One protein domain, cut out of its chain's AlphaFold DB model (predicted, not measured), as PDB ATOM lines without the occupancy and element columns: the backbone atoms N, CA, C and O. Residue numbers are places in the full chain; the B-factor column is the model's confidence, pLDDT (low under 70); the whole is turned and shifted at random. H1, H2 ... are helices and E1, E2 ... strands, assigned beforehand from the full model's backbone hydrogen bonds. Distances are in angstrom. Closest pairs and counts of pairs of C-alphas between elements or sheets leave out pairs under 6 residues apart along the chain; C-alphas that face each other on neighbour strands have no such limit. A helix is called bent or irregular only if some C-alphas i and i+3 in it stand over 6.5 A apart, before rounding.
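Overview. This is residues 4 to 67 of the 77 residues of an uncharacterized protein of Mesorhizobium prunaredense (UniProt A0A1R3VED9). Two short parallel strands, E1 and E2, lie side by side as a thin middle layer, with helix H2 over one side and the longer helix H3 over the other, and both helices run back against the direction of the strands. The small helix H1 lies near the last residue of H2, before a loop that leads into E1. The printed part has 64 residues with three named helices and two named strands, in the order H1, E1, H2, E2, H3; the sheet has the order E1, E2, and the class is mostly helix. The whole is only just compact, close to loose, with a radius of gyration of the C-alphas of 12.5 A, and it is flat, spanning 35 by 27 by 11 A.

Along the chain. Strand E1 is residues 17 to 20, 9.8 A from first to last C-alpha, and begins at C-alpha 17 at (-27.433, 12.261, 16.346). Strand E2 is residues 42 to 45, 9.9 A long. Helix H2 is residues 24 to 34, 14.8 A long; it is neither bent nor irregular, but only just: C-alphas 31 and 34 are 6.2 A apart. Helix H3, the longest, is residues 50 to 66, 24.3 A long, and ends at C-alpha 66 at (-10.362, 6.167, 11.753). Helix H1 is residues 4 to 7, 5.3 A long, from C-alpha 4 at (-22.805, 14.206, 26.095).

Arrangement. E1 and E2 are parallel neighbours, with 16 degrees between their directions. C-alphas 17 and 42 face each other at 4.8 A, and N 19 and O 43, at 3.0 A, and N 45 and O 19, at 3.0 A, are within hydrogen-bond range. E1, H2 and E2 form a strand-helix-strand unit, two parallel neighbour strands with a helix between them along the chain, and its crossover is right-handed. The closest C-alphas of E1 and H2 are those of Val 19 and Ala 27, 6.2 A apart. The closest C-alphas of E2 and H3 are those of Ile 45 and Ala 51, 7.0 A apart. H1 and H2 are close but not clearly touching, with the C-alphas of Arg 4 and Val 34 closest at 4.9 A. H2 and H3 are apart, and H1 is apart from E2 and from H3. In H2 and H3 every O i to N i+4 pair is within hydrogen-bond range; H1 is too short for such a pair.

Size, cuts and confidence. The two C-alphas farthest apart are those of Asp 10 and Asp 47, at 36.4 A. The printed part, residues 4 to 67, has no cut. The links E1 to H2 and E2 to H3 are tight, those from H1 to E1 and H2 to E2 are short, and there is no long link. The mean pLDDT of the printed part is 76.7, and residues 4 to 13 and 66 to 67 are under 70.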
ATOM      1  N   ARG A   4     -24.187  13.921  26.482       62.50
ATOM      2  CA  ARG A   4     -22.805  14.206  26.095       62.50
ATOM      3  C   ARG A   4     -21.860  14.313  27.296       62.50
ATOM      4  O   ARG A   4     -20.758  13.782  27.229       62.50
ATOM      5  N   SER A   5     -22.264  14.963  28.390       55.31
ATOM      6  CA  SER A   5     -21.412  15.119  29.581       55.31
ATOM      7  C   SER A   5     -21.056  13.790  30.250       55.31
ATOM      8  O   SER A   5     -19.982  13.684  30.823       55.31
ATOM      9  N   ALA A   6     -21.931  12.782  30.174       57.06
ATOM     10  CA  ALA A   6     -21.658  11.449  30.720       57.06
ATOM     11  C   ALA A   6     -20.645  10.651  29.877       57.06
ATOM     12  O   ALA A   6     -19.920   9.821  30.413       57.06
ATOM     13  N   ALA A   7     -20.591  10.907  28.567       54.66
ATOM     14  CA  ALA A   7     -19.687  10.226  27.640       54.66
ATOM     15  C   ALA A   7     -18.369  10.977  27.393       54.66
ATOM     16  O   ALA A   7     -17.423  10.409  26.858       54.66
ATOM     17  N   CYS A   8     -18.305  12.260  27.751       52.56
ATOM     18  CA  CYS A   8     -17.107  13.091  27.660       52.56
ATOM     19  C   CYS A   8     -16.241  12.924  28.923       52.56
ATOM     20  O   CYS A   8     -15.897  13.907  29.571       52.56
ATOM     21  N   GLY A   9     -15.947  11.678  29.306       55.00
ATOM     22  CA  GLY A   9     -14.769  11.379  30.124       55.00
ATOM     23  C   GLY A   9     -13.499  11.474  29.269       55.00
ATOM     24  O   GLY A   9     -13.591  11.680  28.056       55.00
ATOM     25  N   ASP A  10     -12.328  11.305  29.887       51.75
ATOM     26  CA  ASP A  10     -10.995  11.450  29.266       51.75
ATOM     27  C   ASP A  10     -10.761  10.592  27.994       51.75
ATOM     28  O   ASP A  10      -9.811  10.826  27.252       51.75
ATOM     29  N   ASP A  11     -11.658   9.654  27.686       56.84
ATOM     30  CA  ASP A  11     -11.579   8.699  26.575       56.84
ATOM     31  C   ASP A  11     -11.999   9.245  25.186       56.84
ATOM     32  O   ASP A  11     -11.944   8.523  24.192       56.84
ATOM     33  N   GLY A  12     -12.420  10.511  25.060       63.41
ATOM     34  CA  GLY A  12     -12.519  11.169  23.744       63.41
ATOM     35  C   GLY A  12     -13.575  10.613  22.768       63.41
ATOM     36  O   GLY A  12     -13.392  10.688  21.555       63.41
ATOM     37  N   PHE A  13     -14.699  10.080  23.253       69.50
ATOM     38  CA  PHE A  13     -15.754   9.521  22.392       69.50
ATOM     39  C   PHE A  13     -16.507  10.576  21.560       69.50
ATOM     40  O   PHE A  13     -16.702  11.704  22.020       69.50
ATOM     41  N   THR A  14     -17.032  10.180  20.393       75.50
ATOM     42  CA  THR A  14     -17.904  11.001  19.527       75.50
ATOM     43  C   THR A  14     -19.334  10.459  19.515       75.50
ATOM     44  O   THR A  14     -19.570   9.307  19.156       75.50
ATOM     45  N   ILE A  15     -20.305  11.308  19.858       80.44
ATOM     46  CA  ILE A  15     -21.741  11.015  19.796       80.44
ATOM     47  C   ILE A  15     -22.353  11.803  18.641       80.44
ATOM     48  O   ILE A  15     -22.382  13.032  18.664       80.44
ATOM     49  N   ASN A  16     -22.870  11.076  17.652       83.25
ATOM     50  CA  ASN A  16     -23.653  11.625  16.545       83.25
ATOM     51  C   ASN A  16     -25.150  11.507  16.847       83.25
ATOM     52  O   ASN A  16     -25.548  10.652  17.638       83.25
ATOM     53  N   GLY A  17     -25.979  12.318  16.189       82.12
ATOM     54  CA  GLY A  17     -27.433  12.261  16.346       82.12
ATOM     55  C   GLY A  17     -28.176  12.212  15.016       82.12
ATOM     56  O   GLY A  17     -27.854  12.956  14.091       82.12
ATOM     57  N   LEU A  18     -29.194  11.355  14.960       84.19
ATOM     58  CA  LEU A  18     -30.215  11.327  13.919       84.19
ATOM     59  C   LEU A  18     -31.555  11.640  14.573       84.19
ATOM     60  O   LEU A  18     -31.976  10.917  15.476       84.19
ATOM     61  N   VAL A  19     -32.205  12.707  14.124       83.56
ATOM     62  CA  VAL A  19     -33.531  13.091  14.607       83.56
ATOM     63  C   VAL A  19     -34.541  12.723  13.528       83.56
ATOM     64  O   VAL A  19     -34.416  13.142  12.378       83.56
ATOM     65  N   LEU A  20     -35.513  11.888  13.897       78.56
ATOM     66  CA  LEU A  20     -36.586  11.434  13.015       78.56
ATOM     67  C   LEU A  20     -37.826  12.297  13.245       78.56
ATOM     68  O   LEU A  20     -38.345  12.340  14.360       78.56
ATOM     69  N   GLY A  21     -38.325  12.937  12.190       73.44
ATOM     70  CA  GLY A  21     -39.524  13.772  12.248       73.44
ATOM     71  C   GLY A  21     -39.225  15.272  12.255       73.44
ATOM     72  O   GLY A  21     -38.108  15.709  11.995       73.44
ATOM     73  N   GLN A  22     -40.262  16.077  12.494       71.88
ATOM     74  CA  GLN A  22     -40.244  17.532  12.259       71.88
ATOM     75  C   GLN A  22     -40.325  18.357  13.558       71.88
ATOM     76  O   GLN A  22     -40.678  19.533  13.527       71.88
ATOM     77  N   ASP A  23     -40.028  17.746  14.705       81.06
ATOM     78  CA  ASP A  23     -40.056  18.435  15.994       81.06
ATOM     79  C   ASP A  23     -38.771  19.255  16.194       81.06
ATOM     80  O   ASP A  23     -37.683  18.728  16.451       81.06
ATOM     81  N   ALA A  24     -38.911  20.574  16.052       78.56
ATOM     82  CA  ALA A  24     -37.812  21.522  16.182       78.56
ATOM     83  C   ALA A  24     -37.241  21.584  17.609       78.56
ATOM     84  O   ALA A  24     -36.037  21.793  17.776       78.56
ATOM     85  N   GLU A  25     -38.076  21.380  18.628       83.00
ATOM     86  CA  GLU A  25     -37.663  21.419  20.029       83.00
ATOM     87  C   GLU A  25     -36.853  20.162  20.373       83.00
ATOM     88  O   GLU A  25     -35.783  20.242  20.986       83.00
ATOM     89  N   LEU A  26     -37.278  19.006  19.851       80.69
ATOM     90  CA  LEU A  26     -36.531  17.754  19.951       80.69
ATOM     91  C   LEU A  26     -35.172  17.839  19.239       80.69
ATOM     92  O   LEU A  26     -34.147  17.435  19.799       80.69
ATOM     93  N   ALA A  27     -35.133  18.409  18.033       81.00
ATOM     94  CA  ALA A  27     -33.886  18.615  17.302       81.00
ATOM     95  C   ALA A  27     -32.916  19.531  18.068       81.00
ATOM     96  O   ALA A  27     -31.711  19.262  18.157       81.00
ATOM     97  N   GLN A  28     -33.437  20.598  18.677       83.25
ATOM     98  CA  GLN A  28     -32.655  21.512  19.504       83.25
ATOM     99  C   GLN A  28     -32.138  20.844  20.786       83.25
ATOM    100  O   GLN A  28     -30.982  21.057  21.173       83.25
ATOM    101  N   TYR A  29     -32.939  19.987  21.419       84.06
ATOM    102  CA  TYR A  29     -32.513  19.203  22.575       84.06
ATOM    103  C   TYR A  29     -31.355  18.255  22.228       84.06
ATOM    104  O   TYR A  29     -30.327  18.259  22.909       84.06
ATOM    105  N   PHE A  30     -31.455  17.498  21.131       82.56
ATOM    106  CA  PHE A  30     -30.384  16.586  20.712       82.56
ATOM    107  C   PHE A  30     -29.074  17.324  20.425       82.56
ATOM    108  O   PHE A  30     -28.010  16.893  20.882       82.56
ATOM    109  N   ARG A  31     -29.143  18.470  19.740       80.06
ATOM    110  CA  ARG A  31     -27.968  19.306  19.452       80.06
ATOM    111  C   ARG A  31     -27.310  19.872  20.711       80.06
ATOM    112  O   ARG A  31     -26.089  19.948  20.758       80.06
ATOM    113  N   SER A  32     -28.099  20.273  21.707       83.25
ATOM    114  CA  SER A  32     -27.591  20.930  22.921       83.25
ATOM    115  C   SER A  32     -27.167  19.961  24.027       83.25
ATOM    116  O   SER A  32     -26.319  20.304  24.848       83.25
ATOM    117  N   SER A  33     -27.750  18.759  24.065       78.75
ATOM    118  CA  SER A  33     -27.644  17.862  25.224       78.75
ATOM    119  C   SER A  33     -27.093  16.468  24.901       78.75
ATOM    120  O   SER A  33     -26.617  15.773  25.800       78.75
ATOM    121  N   VAL A  34     -27.130  16.025  23.644       79.62
ATOM    122  CA  VAL A  34     -26.785  14.636  23.291       79.62
ATOM    123  C   VAL A  34     -25.558  14.558  22.394       79.62
ATOM    124  O   VAL A  34     -24.654  13.767  22.648       79.62
ATOM    125  N   ILE A  35     -25.511  15.388  21.361       82.06
ATOM    126  CA  ILE A  35     -24.472  15.344  20.333       82.06
ATOM    127  C   ILE A  35     -23.197  16.017  20.849       82.06
ATOM    128  O   ILE A  35     -23.247  17.075  21.473       82.06
ATOM    129  N   GLY A  36     -22.035  15.417  20.581       80.06
ATOM    130  CA  GLY A  36     -20.754  16.047  20.897       80.06
ATOM    131  C   GLY A  36     -19.543  15.126  20.797       80.06
ATOM    132  O   GLY A  36     -19.671  13.911  20.670       80.06
ATOM    133  N   GLY A  37     -18.358  15.726  20.875       74.69
ATOM    134  CA  GLY A  37     -17.076  15.076  20.589       74.69
ATOM    135  C   GLY A  37     -16.534  15.446  19.203       74.69
ATOM    136  O   GLY A  37     -17.267  16.019  18.392       74.69
ATOM    137  N   PRO A  38     -15.244  15.191  18.925       74.38
ATOM    138  CA  PRO A  38     -14.619  15.580  17.664       74.38
ATOM    139  C   PRO A  38     -15.334  14.960  16.456       74.38
ATOM    140  O   PRO A  38     -15.567  13.754  16.405       74.38
ATOM    141  N   GLY A  39     -15.710  15.789  15.480       72.62
ATOM    142  CA  GLY A  39     -16.389  15.332  14.260       72.62
ATOM    143  C   GLY A  39     -17.871  14.959  14.421       72.62
ATOM    144  O   GLY A  39     -18.475  14.506  13.445       72.62
ATOM    145  N   ALA A  40     -18.467  15.174  15.602       80.88
ATOM    146  CA  ALA A  40     -19.887  14.933  15.842       80.88
ATOM    147  C   ALA A  40     -20.776  15.765  14.904       80.88
ATOM    148  O   ALA A  40     -20.496  16.933  14.628       80.88
ATOM    149  N   PHE A  41     -21.879  15.180  14.439       83.31
ATOM    150  CA  PHE A  41     -22.872  15.890  13.638       83.31
ATOM    151  C   PHE A  41     -24.305  15.442  13.934       83.31
ATOM    152  O   PHE A  41     -24.546  14.379  14.511       83.31
ATOM    153  N   ALA A  42     -25.245  16.295  13.524       83.31
ATOM    154  CA  ALA A  42     -26.684  16.101  13.630       83.31
ATOM    155  C   ALA A  42     -27.312  16.147  12.234       83.31
ATOM    156  O   ALA A  42     -26.899  16.972  11.416       83.31
ATOM    157  N   MET A  43     -28.331  15.329  11.986       82.88
ATOM    158  CA  MET A  43     -29.175  15.434  10.797       82.88
ATOM    159  C   MET A  43     -30.638  15.255  11.189       82.88
ATOM    160  O   MET A  43     -30.962  14.331  11.939       82.88
ATOM    161  N   ASP A  44     -31.485  16.131  10.662       83.31
ATOM    162  CA  ASP A  44     -32.934  16.000  10.754       83.31
ATOM    163  C   ASP A  44     -33.401  15.324   9.470       83.31
ATOM    164  O   ASP A  44     -33.016  15.757   8.379       83.31
ATOM    165  N   ILE A  45     -34.199  14.266   9.591       81.69
ATOM    166  CA  ILE A  45     -34.785  13.602   8.431       81.69
ATOM    167  C   ILE A  45     -36.294  13.455   8.564       81.69
ATOM    168  O   ILE A  45     -36.839  13.225   9.646       81.69
ATOM    169  N   SER A  46     -36.964  13.589   7.427       79.44
ATOM    170  CA  SER A  46     -38.421  13.621   7.319       79.44
ATOM    171  C   SER A  46     -39.013  12.336   6.739       79.44
ATOM    172  O   SER A  46     -40.192  12.072   6.965       79.44
ATOM    173  N   ASP A  47     -38.216  11.516   6.045       77.12
ATOM    174  CA  ASP A  47     -38.604  10.191   5.553       77.12
ATOM    175  C   ASP A  47     -37.577   9.139   6.015       77.12
ATOM    176  O   ASP A  47     -36.375   9.389   6.071       77.12
ATOM    177  N   ALA A  48     -38.034   7.924   6.324       71.19
ATOM    178  CA  ALA A  48     -37.162   6.797   6.657       71.19
ATOM    179  C   ALA A  48     -36.160   6.465   5.532       71.19
ATOM    180  O   ALA A  48     -35.094   5.914   5.800       71.19
ATOM    181  N   LYS A  49     -36.468   6.824   4.280       77.81
ATOM    182  CA  LYS A  49     -35.555   6.690   3.132       77.81
ATOM    183  C   LYS A  49     -34.281   7.524   3.297       77.81
ATOM    184  O   LYS A  49     -33.209   7.088   2.879       77.81
ATOM    185  N   ASP A  50     -34.376   8.662   3.976       80.56
ATOM    186  CA  ASP A  50     -33.254   9.572   4.224       80.56
ATOM    187  C   ASP A  50     -32.304   9.018   5.306       80.56
ATOM    188  O   ASP A  50     -31.147   9.432   5.418       80.56
ATOM    189  N   ALA A  51     -32.748   8.018   6.083       79.69
ATOM    190  CA  ALA A  51     -31.900   7.338   7.060       79.69
ATOM    191  C   ALA A  51     -30.731   6.611   6.382       79.69
ATOM    192  O   ALA A  51     -29.645   6.520   6.957       79.69
ATOM    193  N   GLY A  52     -30.924   6.141   5.143       84.69
ATOM    194  CA  GLY A  52     -29.848   5.575   4.333       84.69
ATOM    195  C   GLY A  52     -28.738   6.594   4.079       84.69
ATOM    196  O   GLY A  52     -27.567   6.299   4.312       84.69
ATOM    197  N   GLU A  53     -29.103   7.821   3.701       84.56
ATOM    198  CA  GLU A  53     -28.143   8.901   3.469       84.56
ATOM    199  C   GLU A  53     -27.404   9.297   4.754       84.56
ATOM    200  O   GLU A  53     -26.182   9.483   4.738       84.56
ATOM    201  N   PHE A  54     -28.114   9.365   5.885       86.00
ATOM    202  CA  PHE A  54     -27.483   9.587   7.184       86.00
ATOM    203  C   PHE A  54     -26.435   8.512   7.492       86.00
ATOM    204  O   PHE A  54     -25.300   8.843   7.847       86.00
ATOM    205  N   MET A  55     -26.788   7.235   7.323       86.25
ATOM    206  CA  MET A  55     -25.876   6.122   7.583       86.25
ATOM    207  C   MET A  55     -24.667   6.152   6.651       86.25
ATOM    208  O   MET A  55     -23.543   5.996   7.124       86.25
ATOM    209  N   THR A  56     -24.850   6.433   5.359       88.19
ATOM    210  CA  THR A  56     -23.732   6.596   4.417       88.19
ATOM    211  C   THR A  56     -22.795   7.717   4.858       88.19
ATOM    212  O   THR A  56     -21.586   7.508   4.958       88.19
ATOM    213  N   ARG A  57     -23.330   8.897   5.189       85.62
ATOM    214  CA  ARG A  57     -22.523  10.037   5.651       85.62
ATOM    215  C   ARG A  57     -21.797   9.729   6.958       85.62
ATOM    216  O   ARG A  57     -20.638  10.117   7.106       85.62
ATOM    217  N   LYS A  58     -22.452   9.020   7.883       86.38
ATOM    218  CA  LYS A  58     -21.843   8.571   9.136       86.38
ATOM    219  C   LYS A  58     -20.670   7.631   8.872       86.38
ATOM    220  O   LYS A  58     -19.575   7.902   9.345       86.38
ATOM    221  N   LEU A  59     -20.878   6.579   8.084       86.38
ATOM    222  CA  LEU A  59     -19.852   5.577   7.797       86.38
ATOM    223  C   LEU A  59     -18.655   6.171   7.045       86.38
ATOM    224  O   LEU A  59     -17.515   5.860   7.374       86.38
ATOM    225  N   VAL A  60     -18.892   7.074   6.086       86.62
ATOM    226  CA  VAL A  60     -17.813   7.785   5.381       86.62
ATOM    227  C   VAL A  60     -16.997   8.640   6.353       86.62
ATOM    228  O   VAL A  60     -15.769   8.608   6.310       86.62
ATOM    229  N   ARG A  61     -17.651   9.386   7.252       82.69
ATOM    230  CA  ARG A  61     -16.945  10.187   8.264       82.69
ATOM    231  C   ARG A  61     -16.170   9.320   9.245       82.69
ATOM    232  O   ARG A  61     -15.031   9.658   9.548       82.69
ATOM    233  N   ASP A  62     -16.752   8.215   9.698       79.25
ATOM    234  CA  ASP A  62     -16.089   7.281  10.608       79.25
ATOM    235  C   ASP A  62     -14.853   6.655   9.937       79.25
ATOM    236  O   ASP A  62     -13.795   6.573  10.558       79.25
ATOM    237  N   LEU A  63     -14.931   6.292   8.651       79.75
ATOM    238  CA  LEU A  63     -13.788   5.789   7.882       79.75
ATOM    239  C   LEU A  63     -12.670   6.837   7.756       79.75
ATOM    240  O   LEU A  63     -11.499   6.517   7.929       79.75
ATOM    241  N   LEU A  64     -13.019   8.099   7.488       79.69
ATOM    242  CA  LEU A  64     -12.042   9.191   7.395       79.69
ATOM    243  C   LEU A  64     -11.424   9.546   8.755       79.69
ATOM    244  O   LEU A  64     -10.250   9.893   8.812       79.69
ATOM    245  N   ALA A  65     -12.199   9.461   9.837       73.38
ATOM    246  CA  ALA A  65     -11.731   9.738  11.194       73.38
ATOM    247  C   ALA A  65     -10.882   8.596  11.779       73.38
ATOM    248  O   ALA A  65     -10.014   8.846  12.610       73.38
ATOM    249  N   SER A  66     -11.129   7.355  11.351       66.94
ATOM    250  CA  SER A  66     -10.362   6.167  11.753       66.94
ATOM    251  C   SER A  66      -9.139   5.902  10.875       66.94
ATOM    252  O   SER A  66      -8.308   5.065  11.232       66.94
ATOM    253  N   ALA A  67      -8.996   6.609   9.750       61.84
ATOM    254  CA  ALA A  67      -7.805   6.524   8.923       61.84
ATOM    255  C   ALA A  67      -6.589   7.006   9.737       61.84
ATOM    256  O   ALA A  67      -6.580   8.152  10.197       61.84
TER     257      ALA A  67